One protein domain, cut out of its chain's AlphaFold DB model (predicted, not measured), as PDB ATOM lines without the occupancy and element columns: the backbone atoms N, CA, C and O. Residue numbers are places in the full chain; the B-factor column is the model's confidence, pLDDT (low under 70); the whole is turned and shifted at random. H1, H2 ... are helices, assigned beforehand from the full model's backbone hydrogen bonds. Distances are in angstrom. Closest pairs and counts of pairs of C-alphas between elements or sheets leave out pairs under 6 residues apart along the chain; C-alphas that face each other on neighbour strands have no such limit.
ATOM      1  N   GLN A 359     141.930 119.310 176.040       78.81
ATOM      2  CA  GLN A 359     140.693 118.635 176.457       78.81
ATOM      3  C   GLN A 359     140.010 119.304 177.659       78.81
ATOM      4  O   GLN A 359     138.846 119.026 177.929       78.81
ATOM      5  N   LYS A 360     140.706 120.196 178.375       80.12
ATOM      6  CA  LYS A 360     140.153 120.965 179.498       80.12
ATOM      7  C   LYS A 360     139.410 122.224 179.044       80.12
ATOM      8  O   LYS A 360     138.805 122.893 179.879       80.12
ATOM      9  N   ILE A 361     139.462 122.565 177.751       74.38
ATOM     10  CA  ILE A 361     138.745 123.716 177.190       74.38
ATOM     11  C   ILE A 361     137.238 123.445 177.303       74.38
ATOM     12  O   ILE A 361     136.655 122.676 176.534       74.38
ATOM     13  N   SER A 362     136.632 124.079 178.299       68.19
ATOM     14  CA  SER A 362     135.202 124.068 178.603       68.19
ATOM     15  C   SER A 362     134.555 125.365 178.107       68.19
ATOM     16  O   SER A 362     135.253 126.330 177.803       68.19
ATOM     17  N   GLY A 363     133.227 125.372 177.967       67.38
ATOM     18  CA  GLY A 363     132.486 126.499 177.389       67.38
ATOM     19  C   GLY A 363     132.222 126.351 175.887       67.38
ATOM     20  O   GLY A 363     133.054 125.875 175.111       67.38
ATOM     21  N   LYS A 364     131.010 126.723 175.457       65.00
ATOM     22  CA  LYS A 364     130.557 126.555 174.062       65.00
ATOM     23  C   LYS A 364     131.327 127.455 173.094       65.00
ATOM     24  O   LYS A 364     131.635 127.027 171.982       65.00
ATOM     25  N   ILE A 365     131.637 128.683 173.507       65.62
ATOM     26  CA  ILE A 365     132.278 129.693 172.657       65.62
ATOM     27  C   ILE A 365     133.777 129.418 172.551       65.62
ATOM     28  O   ILE A 365     134.312 129.328 171.451       65.62
ATOM     29  N   GLU A 366     134.446 129.206 173.679       72.31
ATOM     30  CA  GLU A 366     135.882 128.953 173.790       72.31
ATOM     31  C   GLU A 366     136.261 127.690 173.021       72.31
ATOM     32  O   GLU A 366     137.211 127.680 172.234       72.31
ATOM     33  N   ARG A 367     135.455 126.633 173.176       75.31
ATOM     34  CA  ARG A 367     135.638 125.385 172.439       75.31
ATOM     35  C   ARG A 367     135.402 125.561 170.941       75.31
ATOM     36  O   ARG A 367     136.185 125.034 170.152       75.31
ATOM     37  N   LYS A 368     134.399 126.350 170.533       74.19
ATOM     38  CA  LYS A 368     134.176 126.719 169.121       74.19
ATOM     39  C   LYS A 368     135.370 127.494 168.548       74.19
ATOM     40  O   LYS A 368     135.821 127.163 167.454       74.19
ATOM     41  N   ILE A 369     135.930 128.454 169.288       75.88
ATOM     42  CA  ILE A 369     137.121 129.223 168.885       75.88
ATOM     43  C   ILE A 369     138.337 128.303 168.731       75.88
ATOM     44  O   ILE A 369     139.019 128.361 167.708       75.88
ATOM     45  N   ALA A 370     138.592 127.428 169.706       81.88
ATOM     46  CA  ALA A 370     139.713 126.492 169.666       81.88
ATOM     47  C   ALA A 370     139.607 125.515 168.483       81.88
ATOM     48  O   ALA A 370     140.586 125.307 167.763       81.88
ATOM     49  N   ILE A 371     138.409 124.973 168.233       81.06
ATOM     50  CA  ILE A 371     138.123 124.113 167.076       81.06
ATOM     51  C   ILE A 371     138.356 124.876 165.768       81.06
ATOM     52  O   ILE A 371     139.093 124.396 164.907       81.06
ATOM     53  N   ALA A 372     137.794 126.079 165.618       79.88
ATOM     54  CA  ALA A 372     137.971 126.892 164.415       79.88
ATOM     55  C   ALA A 372     139.451 127.231 164.163       79.88
ATOM     56  O   ALA A 372     139.942 127.078 163.042       79.88
ATOM     57  N   GLY A 373     140.184 127.615 165.211       81.12
ATOM     58  CA  GLY A 373     141.620 127.883 165.152       81.12
ATOM     59  C   GLY A 373     142.434 126.658 164.730       81.12
ATOM     60  O   GLY A 373     143.297 126.773 163.860       81.12
ATOM     61  N   LEU A 374     142.126 125.474 165.276       85.88
ATOM     62  CA  LEU A 374     142.770 124.215 164.890       85.88
ATOM     63  C   LEU A 374     142.507 123.848 163.433       85.88
ATOM     64  O   LEU A 374     143.438 123.458 162.731       85.88
ATOM     65  N   ILE A 375     141.267 123.992 162.965       83.06
ATOM     66  CA  ILE A 375     140.917 123.705 161.571       83.06
ATOM     67  C   ILE A 375     141.697 124.629 160.646       83.06
ATOM     68  O   ILE A 375     142.312 124.145 159.692       83.06
ATOM     69  N   LYS A 376     141.718 125.935 160.936       83.50
ATOM     70  CA  LYS A 376     142.476 126.911 160.152       83.50
ATOM     71  C   LYS A 376     143.964 126.568 160.139       83.50
ATOM     72  O   LYS A 376     144.581 126.505 159.079       83.50
ATOM     73  N   LEU A 377     144.531 126.252 161.302       84.94
ATOM     74  CA  LEU A 377     145.936 125.886 161.441       84.94
ATOM     75  C   LEU A 377     146.285 124.612 160.646       84.94
ATOM     76  O   LEU A 377     147.262 124.609 159.899       84.94
ATOM     77  N   LEU A 378     145.474 123.555 160.745       85.50
ATOM     78  CA  LEU A 378     145.657 122.295 160.009       85.50
ATOM     79  C   LEU A 378     145.411 122.439 158.498       85.50
ATOM     80  O   LEU A 378     146.007 121.702 157.704       85.50
ATOM     81  N   SER A 379     144.547 123.378 158.101       82.75
ATOM     82  CA  SER A 379     144.107 123.564 156.714       82.75
ATOM     83  C   SER A 379     144.920 124.586 155.930       82.75
ATOM     84  O   SER A 379     145.065 124.409 154.726       82.75
ATOM     85  N   GLU A 380     145.498 125.607 156.554       83.56
ATOM     86  CA  GLU A 380     146.183 126.694 155.835       83.56
ATOM     87  C   GLU A 380     147.695 126.735 156.088       83.56
ATOM     88  O   GLU A 380     148.457 127.215 155.244       83.56
ATOM     89  N   SER A 381     148.174 126.203 157.218       81.88
ATOM     90  CA  SER A 381     149.589 126.321 157.577       81.88
ATOM     91  C   SER A 381     150.482 125.405 156.738       81.88
ATOM     92  O   SER A 381     150.542 124.188 156.935       81.88
ATOM     93  N   LYS A 382     151.274 126.009 155.843       81.25
ATOM     94  CA  LYS A 382     152.298 125.309 155.048       81.25
ATOM     95  C   LYS A 382     153.325 124.592 155.933       81.25
ATOM     96  O   LYS A 382     153.718 123.465 155.638       81.25
ATOM     97  N   HIS A 383     153.710 125.205 157.057       81.69
ATOM     98  CA  HIS A 383     154.693 124.634 157.984       81.69
ATOM     99  C   HIS A 383     154.216 123.344 158.664       81.69
ATOM    100  O   HIS A 383     155.047 122.508 159.017       81.69
ATOM    101  N   LEU A 384     152.902 123.181 158.828       83.19
ATOM    102  CA  LEU A 384     152.271 121.994 159.408       83.19
ATOM    103  C   LEU A 384     151.921 120.935 158.366       83.19
ATOM    104  O   LEU A 384     151.899 119.754 158.686       83.19
ATOM    105  N   LYS A 385     151.642 121.324 157.119       77.69
ATOM    106  CA  LYS A 385     151.364 120.350 156.056       77.69
ATOM    107  C   LYS A 385     152.627 119.653 155.563       77.69
ATOM    108  O   LYS A 385     152.620 118.433 155.416       77.69
ATOM    109  N   GLU A 386     153.674 120.431 155.305       76.25
ATOM    110  CA  GLU A 386     154.861 119.982 154.558       76.25
ATOM    111  C   GLU A 386     156.178 120.508 155.147       76.25
ATOM    112  O   GLU A 386     157.257 120.114 154.714       76.25
ATOM    113  N   GLY A 387     156.114 121.405 156.134       80.56
ATOM    114  CA  GLY A 387     157.298 122.034 156.712       80.56
ATOM    115  C   GLY A 387     157.784 121.407 158.019       80.56
ATOM    116  O   GLY A 387     157.511 120.254 158.359       80.56
ATOM    117  N   THR A 388     158.513 122.228 158.776       81.00
ATOM    118  CA  THR A 388     159.232 121.883 160.013       81.00
ATOM    119  C   THR A 388     158.347 121.322 161.133       81.00
ATOM    120  O   THR A 388     158.862 120.672 162.036       81.00
ATOM    121  N   TYR A 389     157.031 121.543 161.087       85.62
ATOM    122  CA  TYR A 389     156.086 121.112 162.123       85.62
ATOM    123  C   TYR A 389     155.136 120.002 161.655       85.62
ATOM    124  O   TYR A 389     154.156 119.708 162.334       85.62
ATOM    125  N   SER A 390     155.426 119.352 160.523       85.44
ATOM    126  CA  SER A 390     154.599 118.273 159.956       85.44
ATOM    127  C   SER A 390     154.351 117.098 160.905       85.44
ATOM    128  O   SER A 390     153.266 116.516 160.898       85.44
ATOM    129  N   GLN A 391     155.299 116.809 161.801       87.62
ATOM    130  CA  GLN A 391     155.155 115.793 162.850       87.62
ATOM    131  C   GLN A 391     153.968 116.049 163.801       87.62
ATOM    132  O   GLN A 391     153.374 115.101 164.311       87.62
ATOM    133  N   TYR A 392     153.575 117.313 163.994       88.81
ATOM    134  CA  TYR A 392     152.462 117.694 164.868       88.81
ATOM    135  C   TYR A 392     151.097 117.610 164.185       88.81
ATOM    136  O   TYR A 392     150.078 117.685 164.866       88.81
ATOM    137  N   TRP A 393     151.042 117.425 162.861       89.81
ATOM    138  CA  TRP A 393     149.778 117.411 162.122       89.81
ATOM    139  C   TRP A 393     148.839 116.305 162.622       89.81
ATOM    140  O   TRP A 393     147.669 116.559 162.904       89.81
ATOM    141  N   ASN A 394     149.367 115.093 162.822       86.62
ATOM    142  CA  ASN A 394     148.590 113.963 163.341       86.62
ATOM    143  C   ASN A 394     148.146 114.189 164.795       86.62
ATOM    144  O   ASN A 394     147.015 113.863 165.151       86.62
ATOM    145  N   VAL A 395     149.018 114.773 165.624       89.06
ATOM    146  CA  VAL A 395     148.729 115.067 167.038       89.06
ATOM    147  C   VAL A 395     147.587 116.079 167.151       89.06
ATOM    148  O   VAL A 395     146.598 115.821 167.832       89.06
ATOM    149  N   LEU A 396     147.676 117.193 166.423       88.81
ATOM    150  CA  LEU A 396     146.656 118.242 166.420       88.81
ATOM    151  C   LEU A 396     145.335 117.772 165.797       88.81
ATOM    152  O   LEU A 396     144.271 118.143 166.283       88.81
ATOM    153  N   THR A 397     145.384 116.912 164.774       86.50
ATOM    154  CA  THR A 397     144.179 116.300 164.185       86.50
ATOM    155  C   THR A 397     143.479 115.386 165.190       86.50
ATOM    156  O   THR A 397     142.265 115.463 165.349       86.50
ATOM    157  N   ARG A 398     144.235 114.577 165.943       88.19
ATOM    158  CA  ARG A 398     143.684 113.754 167.029       88.19
ATOM    159  C   ARG A 398     143.036 114.611 168.119       88.19
ATOM    160  O   ARG A 398     141.950 114.279 168.579       88.19
ATOM    161  N   ILE A 399     143.673 115.717 168.512       87.06
ATOM    162  CA  ILE A 399     143.105 116.659 169.489       87.06
ATOM    163  C   ILE A 399     141.794 117.254 168.962       87.06
ATOM    164  O   ILE A 399     140.804 117.251 169.690       87.06
ATOM    165  N   LEU A 400     141.767 117.699 167.701       87.31
ATOM    166  CA  LEU A 400     140.565 118.218 167.048       87.31
ATOM    167  C   LEU A 400     139.431 117.183 167.047       87.31
ATOM    168  O   LEU A 400     138.314 117.519 167.427       87.31
ATOM    169  N   ILE A 401     139.714 115.933 166.664       85.38
ATOM    170  CA  ILE A 401     138.725 114.844 166.667       85.38
ATOM    171  C   ILE A 401     138.161 114.643 168.076       85.38
ATOM    172  O   ILE A 401     136.947 114.699 168.258       85.38
ATOM    173  N   ASN A 402     139.023 114.526 169.087       85.44
ATOM    174  CA  ASN A 402     138.586 114.369 170.474       85.44
ATOM    175  C   ASN A 402     137.723 115.555 170.949       85.44
ATOM    176  O   ASN A 402     136.735 115.357 171.657       85.44
ATOM    177  N   MET A 403     138.052 116.783 170.529       82.94
ATOM    178  CA  MET A 403     137.262 117.982 170.835       82.94
ATOM    179  C   MET A 403     135.923 118.037 170.088       82.94
ATOM    180  O   MET A 403     135.006 118.691 170.583       82.94
ATOM    181  N   LEU A 404     135.784 117.380 168.934       81.62
ATOM    182  CA  LEU A 404     134.516 117.253 168.206       81.62
ATOM    183  C   LEU A 404     133.629 116.135 168.775       81.62
ATOM    184  O   LEU A 404     132.410 116.233 168.700       81.62
ATOM    185  N   GLU A 405     134.229 115.074 169.318       81.94
ATOM    186  CA  GLU A 405     133.504 113.890 169.801       81.94
ATOM    187  C   GLU A 405     133.102 113.969 171.275       81.94
ATOM    188  O   GLU A 405     132.080 113.407 171.669       81.94
ATOM    189  N   SER A 406     133.893 114.650 172.106       76.12
ATOM    190  CA  SER A 406     133.621 114.702 173.544       76.12
ATOM    191  C   SER A 406     132.426 115.619 173.845       76.12
ATOM    192  O   SER A 406     132.304 116.679 173.227       76.12
ATOM    193  N   PRO A 407     131.570 115.300 174.829       65.88
ATOM    194  CA  PRO A 407     130.514 116.215 175.256       65.88
ATOM    195  C   PRO A 407     131.106 117.534 175.784       65.88
ATOM    196  O   PRO A 407     132.236 117.578 176.281       65.88
ATOM    197  N   VAL A 408     130.366 118.635 175.631       59.84
ATOM    198  CA  VAL A 408     130.733 119.924 176.236       59.84
ATOM    199  C   VAL A 408     130.384 119.846 177.717       59.84
ATOM    200  O   VAL A 408     129.224 119.633 178.054       59.84
ATOM    201  N   ASP A 409     131.380 119.977 178.589       55.44
ATOM    202  CA  ASP A 409     131.136 120.076 180.026       55.44
ATOM    203  C   ASP A 409     130.545 121.464 180.326       55.44
ATOM    204  O   ASP A 409     131.210 122.487 180.141       55.44
ATOM    205  N   PHE A 432     146.609 151.285 187.591       64.31
ATOM    206  CA  PHE A 432     147.569 151.404 186.492       64.31
ATOM    207  C   PHE A 432     147.277 152.646 185.639       64.31
ATOM    208  O   PHE A 432     146.205 152.759 185.045       64.31
ATOM    209  N   ASN A 433     148.262 153.539 185.515       71.06
ATOM    210  CA  ASN A 433     148.176 154.708 184.646       71.06
ATOM    211  C   ASN A 433     148.940 154.465 183.338       71.06
ATOM    212  O   ASN A 433     150.174 154.425 183.297       71.06
ATOM    213  N   LYS A 434     148.179 154.294 182.257       70.69
ATOM    214  CA  LYS A 434     148.693 154.009 180.915       70.69
ATOM    215  C   LYS A 434     149.254 155.276 180.259       70.69
ATOM    216  O   LYS A 434     148.542 156.272 180.178       70.69
ATOM    217  N   LEU A 435     150.477 155.211 179.727       65.81
ATOM    218  CA  LEU A 435     151.063 156.257 178.883       65.81
ATOM    219  C   LEU A 435     150.558 156.125 177.446       65.81
ATOM    220  O   LEU A 435     150.896 155.182 176.730       65.81
ATOM    221  N   ILE A 436     149.760 157.080 176.995       68.50
ATOM    222  CA  ILE A 436     149.154 157.122 175.665       68.50
ATOM    223  C   ILE A 436     150.232 157.032 174.580       68.50
ATOM    224  O   ILE A 436     150.054 156.307 173.600       68.50
ATOM    225  N   TYR A 437     151.362 157.725 174.751       69.50
ATOM    226  CA  TYR A 437     152.402 157.784 173.721       69.50
ATOM    227  C   TYR A 437     153.379 156.597 173.728       69.50
ATOM    228  O   TYR A 437     154.140 156.464 172.769       69.50
ATOM    229  N   ALA A 438     153.327 155.716 174.736       48.38
ATOM    230  CA  ALA A 438     154.188 154.529 174.851       48.38
ATOM    231  C   ALA A 438     153.584 153.262 174.218       48.38
ATOM    232  O   ALA A 438     154.220 152.212 174.214       48.38
ATOM    233  N   ASN A 439     152.339 153.321 173.732       53.41
ATOM    234  CA  ASN A 439     151.585 152.136 173.324       53.41
ATOM    235  C   ASN A 439     151.455 151.987 171.802       53.41
ATOM    236  O   ASN A 439     151.316 152.969 171.070       53.41
ATOM    237  N   LYS A 440     151.423 150.729 171.346       53.47
ATOM    238  CA  LYS A 440     151.044 150.336 169.982       53.47
ATOM    239  C   LYS A 440     149.554 149.994 169.912       53.47
ATOM    240  O   LYS A 440     148.930 149.665 170.919       53.47
ATOM    241  N   ILE A 441     148.995 150.085 168.708       45.22
ATOM    242  CA  ILE A 441     147.641 149.607 168.414       45.22
ATOM    243  C   ILE A 441     147.679 148.075 168.487       45.22
ATOM    244  O   ILE A 441     148.451 147.447 167.765       45.22
ATOM    245  N   GLU A 442     146.888 147.488 169.384       40.69
ATOM    246  CA  GLU A 442     146.736 146.035 169.499       40.69
ATOM    247  C   GLU A 442     145.987 145.499 168.265       40.69
ATOM    248  O   GLU A 442     144.977 146.065 167.841       40.69
ATOM    249  N   HIS A 443     146.516 144.439 167.648       39.34
ATOM    250  CA  HIS A 443     145.914 143.793 166.484       39.34
ATOM    251  C   HIS A 443     144.918 142.730 166.951       39.34
ATOM    252  O   HIS A 443     145.318 141.780 167.616       39.34
ATOM    253  N   ASP A 444     143.649 142.858 166.563       40.59
ATOM    254  CA  ASP A 444     142.603 141.867 166.833       40.59
ATOM    255  C   ASP A 444     142.800 140.608 165.954       40.59
ATOM    256  O   ASP A 444     142.625 140.684 164.731       40.59
ATOM    257  N   PRO A 445     143.164 139.444 166.527       44.62
ATOM    258  CA  PRO A 445     143.373 138.214 165.767       44.62
ATOM    259  C   PRO A 445     142.058 137.528 165.350       44.62
ATOM    260  O   PRO A 445     142.073 136.684 164.453       44.62
ATOM    261  N   VAL A 446     140.917 137.884 165.956       43.94
ATOM    262  CA  VAL A 446     139.614 137.224 165.751       43.94
ATOM    263  C   VAL A 446     138.927 137.719 164.481       43.94
ATOM    264  O   VAL A 446     138.243 136.946 163.811       43.94
ATOM    265  N   LYS A 447     139.195 138.961 164.052       47.16
ATOM    266  CA  LYS A 447     138.760 139.462 162.733       47.16
ATOM    267  C   LYS A 447     139.191 138.559 161.572       47.16
ATOM    268  O   LYS A 447     138.492 138.489 160.563       47.16
ATOM    269  N   ALA A 448     140.303 137.835 161.723       49.75
ATOM    270  CA  ALA A 448     140.833 136.922 160.714       49.75
ATOM    271  C   ALA A 448     140.186 135.519 160.717       49.75
ATOM    272  O   ALA A 448     140.554 134.693 159.881       49.75
ATOM    273  N   LEU A 449     139.269 135.204 161.640       51.16
ATOM    274  CA  LEU A 449     138.609 133.889 161.720       51.16
ATOM    275  C   LEU A 449     137.359 133.767 160.831       51.16
ATOM    276  O   LEU A 449     136.711 132.724 160.833       51.16
ATOM    277  N   SER A 450     137.036 134.791 160.041       51.19
ATOM    278  CA  SER A 450     135.973 134.720 159.033       51.19
ATOM    279  C   SER A 450     136.535 134.242 157.684       51.19
ATOM    280  O   SER A 450     137.550 134.754 157.222       51.19
ATOM    281  N   ASN A 451     135.863 133.265 157.057       55.66
ATOM    282  CA  ASN A 451     136.127 132.740 155.703       55.66
ATOM    283  C   ASN A 451     137.494 132.050 155.484       55.66
ATOM    284  O   ASN A 451     138.344 132.588 154.779       55.66
ATOM    285  N   PHE A 452     137.691 130.835 156.009       61.84
ATOM    286  CA  PHE A 452     138.834 129.979 155.639       61.84
ATOM    287  C   PHE A 452     138.387 128.647 155.019       61.84
ATOM    288  O   PHE A 452     137.364 128.078 155.406       61.84
ATOM    289  N   GLU A 453     139.157 128.147 154.048       63.97
ATOM    290  CA  GLU A 453     138.875 126.887 153.352       63.97
ATOM    291  C   GLU A 453     139.429 125.689 154.133       63.97
ATOM    292  O   GLU A 453     140.597 125.643 154.529       63.97
ATOM    293  N   VAL A 454     138.581 124.685 154.352       67.94
ATOM    294  CA  VAL A 454     138.971 123.433 155.007       67.94
ATOM    295  C   VAL A 454     139.685 122.544 153.989       67.94
ATOM    296  O   VAL A 454     139.149 122.276 152.917       67.94
ATOM    297  N   SER A 455     140.893 122.073 154.310       75.50
ATOM    298  CA  SER A 455     141.692 121.314 153.337       75.50
ATOM    299  C   SER A 455     141.155 119.900 153.088       75.50
ATOM    300  O   SER A 455     140.745 119.218 154.029       75.50
ATOM    301  N   ASP A 456     141.275 119.404 151.852       72.62
ATOM    302  CA  ASP A 456     140.867 118.038 151.470       72.62
ATOM    303  C   ASP A 456     141.553 116.945 152.304       72.62
ATOM    304  O   ASP A 456     140.957 115.919 152.632       72.62
ATOM    305  N   LYS A 457     142.810 117.184 152.705       76.75
ATOM    306  CA  LYS A 457     143.571 116.297 153.598       76.75
ATOM    307  C   LYS A 457     142.928 116.182 154.985       76.75
ATOM    308  O   LYS A 457     142.985 115.121 155.594       76.75
ATOM    309  N   LEU A 458     142.326 117.260 155.485       77.19
ATOM    310  CA  LEU A 458     141.611 117.238 156.759       77.19
ATOM    311  C   LEU A 458     140.250 116.552 156.598       77.19
ATOM    312  O   LEU A 458     139.912 115.691 157.403       77.19
ATOM    313  N   PHE A 459     139.507 116.846 155.525       78.38
ATOM    314  CA  PHE A 459     138.231 116.174 155.256       78.38
ATOM    315  C   PHE A 459     138.363 114.656 155.121       78.38
ATOM    316  O   PHE A 459     137.528 113.935 155.659       78.38
ATOM    317  N   SER A 460     139.409 114.162 154.456       77.75
ATOM    318  CA  SER A 460     139.632 112.718 154.302       77.75
ATOM    319  C   SER A 460     140.019 112.007 155.602       77.75
ATOM    320  O   SER A 460     139.878 110.790 155.692       77.75
ATOM    321  N   SER A 461     140.466 112.752 156.618       77.75
ATOM    322  CA  SER A 461     140.795 112.213 157.942       77.75
ATOM    323  C   SER A 461     139.612 112.158 158.918       77.75
ATOM    324  O   SER A 461     139.761 111.608 160.007       77.75
ATOM    325  N   LEU A 462     138.448 112.705 158.543       78.69
ATOM    326  CA  LEU A 462     137.255 112.788 159.390       78.69
ATOM    327  C   LEU A 462     136.154 111.823 158.929       78.69
ATOM    328  O   LEU A 462     135.949 111.590 157.739       78.69
ATOM    329  N   THR A 463     135.388 111.290 159.879       78.75
ATOM    330  CA  THR A 463     134.200 110.472 159.600       78.75
ATOM    331  C   THR A 463     133.015 111.344 159.150       78.75
ATOM    332  O   THR A 463     132.950 112.526 159.499       78.75
ATOM    333  N   PRO A 464     132.022 110.802 158.413       75.62
ATOM    334  CA  PRO A 464     130.870 111.589 157.960       75.62
ATOM    335  C   PRO A 464     130.130 112.356 159.081       75.62
ATOM    336  O   PRO A 464     129.811 113.527 158.865       75.62
ATOM    337  N   PRO A 465     129.909 111.789 160.289       73.69
ATOM    338  CA  PRO A 465     129.331 112.528 161.416       73.69
ATOM    339  C   PRO A 465     130.205 113.695 161.898       73.69
ATOM    340  O   PRO A 465     129.689 114.783 162.152       73.69
ATOM    341  N   GLN A 466     131.528 113.506 161.972       77.56
ATOM    342  CA  GLN A 466     132.473 114.560 162.362       77.56
ATOM    343  C   GLN A 466     132.481 115.704 161.342       77.56
ATOM    344  O   GLN A 466     132.517 116.869 161.725       77.56
ATOM    345  N   VAL A 467     132.386 115.389 160.045       73.19
ATOM    346  CA  VAL A 467     132.291 116.394 158.975       73.19
ATOM    347  C   VAL A 467     131.003 117.216 159.093       73.19
ATOM    348  O   VAL A 467     131.036 118.431 158.901       73.19
ATOM    349  N   VAL A 468     129.874 116.584 159.428       73.62
ATOM    350  CA  VAL A 468     128.599 117.287 159.658       73.62
ATOM    351  C   VAL A 468     128.700 118.211 160.873       73.62
ATOM    352  O   VAL A 468     128.327 119.381 160.779       73.62
ATOM    353  N   HIS A 469     129.255 117.722 161.984       71.56
ATOM    354  CA  HIS A 469     129.443 118.533 163.185       71.56
ATOM    355  C   HIS A 469     130.382 119.720 162.926       71.56
ATOM    356  O   HIS A 469     130.046 120.859 163.245       71.56
ATOM    357  N   LEU A 470     131.499 119.490 162.233       71.00
ATOM    358  CA  LEU A 470     132.447 120.531 161.842       71.00
ATOM    359  C   LEU A 470     131.792 121.612 160.969       71.00
ATOM    360  O   LEU A 470     131.975 122.800 161.227       71.00
ATOM    361  N   LYS A 471     130.972 121.225 159.983       71.12
ATOM    362  CA  LYS A 471     130.217 122.182 159.155       71.12
ATOM    363  C   LYS A 471     129.232 123.017 159.976       71.12
ATOM    364  O   LYS A 471     129.099 124.201 159.695       71.12
ATOM    365  N   SER A 472     128.595 122.437 160.997       69.75
ATOM    366  CA  SER A 472     127.686 123.175 161.891       69.75
ATOM    367  C   SER A 472     128.395 124.209 162.771       69.75
ATOM    368  O   SER A 472     127.792 125.200 163.158       69.75
ATOM    369  N   ILE A 473     129.680 123.998 163.076       65.44
ATOM    370  CA  ILE A 473     130.493 124.939 163.856       65.44
ATOM    371  C   ILE A 473     130.969 126.107 162.982       65.44
ATOM    372  O   ILE A 473     131.103 127.219 163.483       65.44
ATOM    373  N   LEU A 474     131.236 125.872 161.695       64.62
ATOM    374  CA  LEU A 474     131.713 126.904 160.765       64.62
ATOM    375  C   LEU A 474     130.595 127.801 160.204       64.62
ATOM    376  O   LEU A 474     130.900 128.869 159.674       64.62
ATOM    377  N   GLN A 475     129.336 127.367 160.310       58.66
ATOM    378  CA  GLN A 475     128.138 128.186 160.089       58.66
ATOM    379  C   GLN A 475     127.794 128.989 161.354       58.66
ATOM    380  O   GLN A 475     127.185 130.066 161.178       58.66
TER     381      GLN A 475
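What this domain is: This is residues 359 to 409 and 432 to 475 of the 475 residues of an uncharacterized protein of Rhodnius prolixus (UniProt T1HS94). Two longer helices, H1 and H3, stand side by side and run opposite ways, with the short H2 in the turn that joins them at one end; H6 crosses both near the other end, and the short H5 sits by H1 on the same side as H6. From this small body an arm of residues 432 to 445, with no named element, sticks out and makes the length of the whole. The printed part has 95 residues, with six named helices in the order H1 to H6 and no named strand; the class is all helix. The whole is loose, with a radius of gyration of the C-alphas of 16.4 A, and spans 53 by 35 by 24 A.

Where its parts are: H1, residues 364 to 380, begins with C-alpha 364 at (130.557, 126.555, 174.062) and is 24.0 A long from first to last C-alpha. H2 is residues 382 to 385. H3, residues 392 to 405, begins with C-alpha 392 at (152.462, 117.694, 164.868) and is 20.0 A long. H4 is residues 446 to 449, and H5 is residues 456 to 459. H6, residues 464 to 474, is 15.6 A long and ends with C-alpha 474 at (131.713, 126.904, 160.765).

How they stand to each other: H1 is the hub, touching four other helices. H1 and H3 touch, with C-alphas of Ile 371 and Leu 400 closest at 6.4 A; they run opposite ways at a shallow tilt of 33 degrees, only just short of steep. H2 touches H1 only at the corner, with C-alphas of Leu 378 and Leu 384 closest at 6.6 A. H2 and H3 only just touch, and only at the corner, with 3 pairs of C-alphas within 8 A; Leu 384 and Trp 393 are closest, 5.9 A between C-alphas. H6 touches H3 through residues 401 to 405 of H3 alone, about perpendicular at 88 degrees, with C-alphas of Leu 404 and Gln 466 closest at 6.8 A. H6 only just touches H1, with 3 pairs of C-alphas within 8 A, through residues 368 to 372 of H1 alone; they are about perpendicular at 73 degrees, with C-alphas of Lys 368 and Ile 473 closest at 6.7 A. H5 only just touches H1, also with 3 pairs, through residues 378 to 379 of H1 alone; C-alphas of Ser 379 and Leu 458 are closest at 6.8 A. H4 is close to H1 but not clearly touching, with C-alphas of Ala 372 and Leu 449 closest at 7.5 A, and is apart from H6. The helix packing is only just mostly crossed: of 3 touching pairs with a tilt, 1 is at a shallow tilt. Every O i to N i+4 pair is within hydrogen-bond range in H1, H3 and H6; H2, H4 and H5 are too short for such a pair.

The domain as a whole: The C-alphas of Asn 433 and Pro 464, the two farthest apart, are 53.6 A apart. Without residues 432 to 445, which stand free, the body of 81 residues spans 35 by 27 by 24 A. Residues 410 to 431 are not printed, and C-alphas 409 and 432 are 36.0 A apart across the cut. Of the links that are printed whole, none is long. The mean pLDDT of the printed part is 72.5, with 32 residues under 70, among them residues 435 to 454.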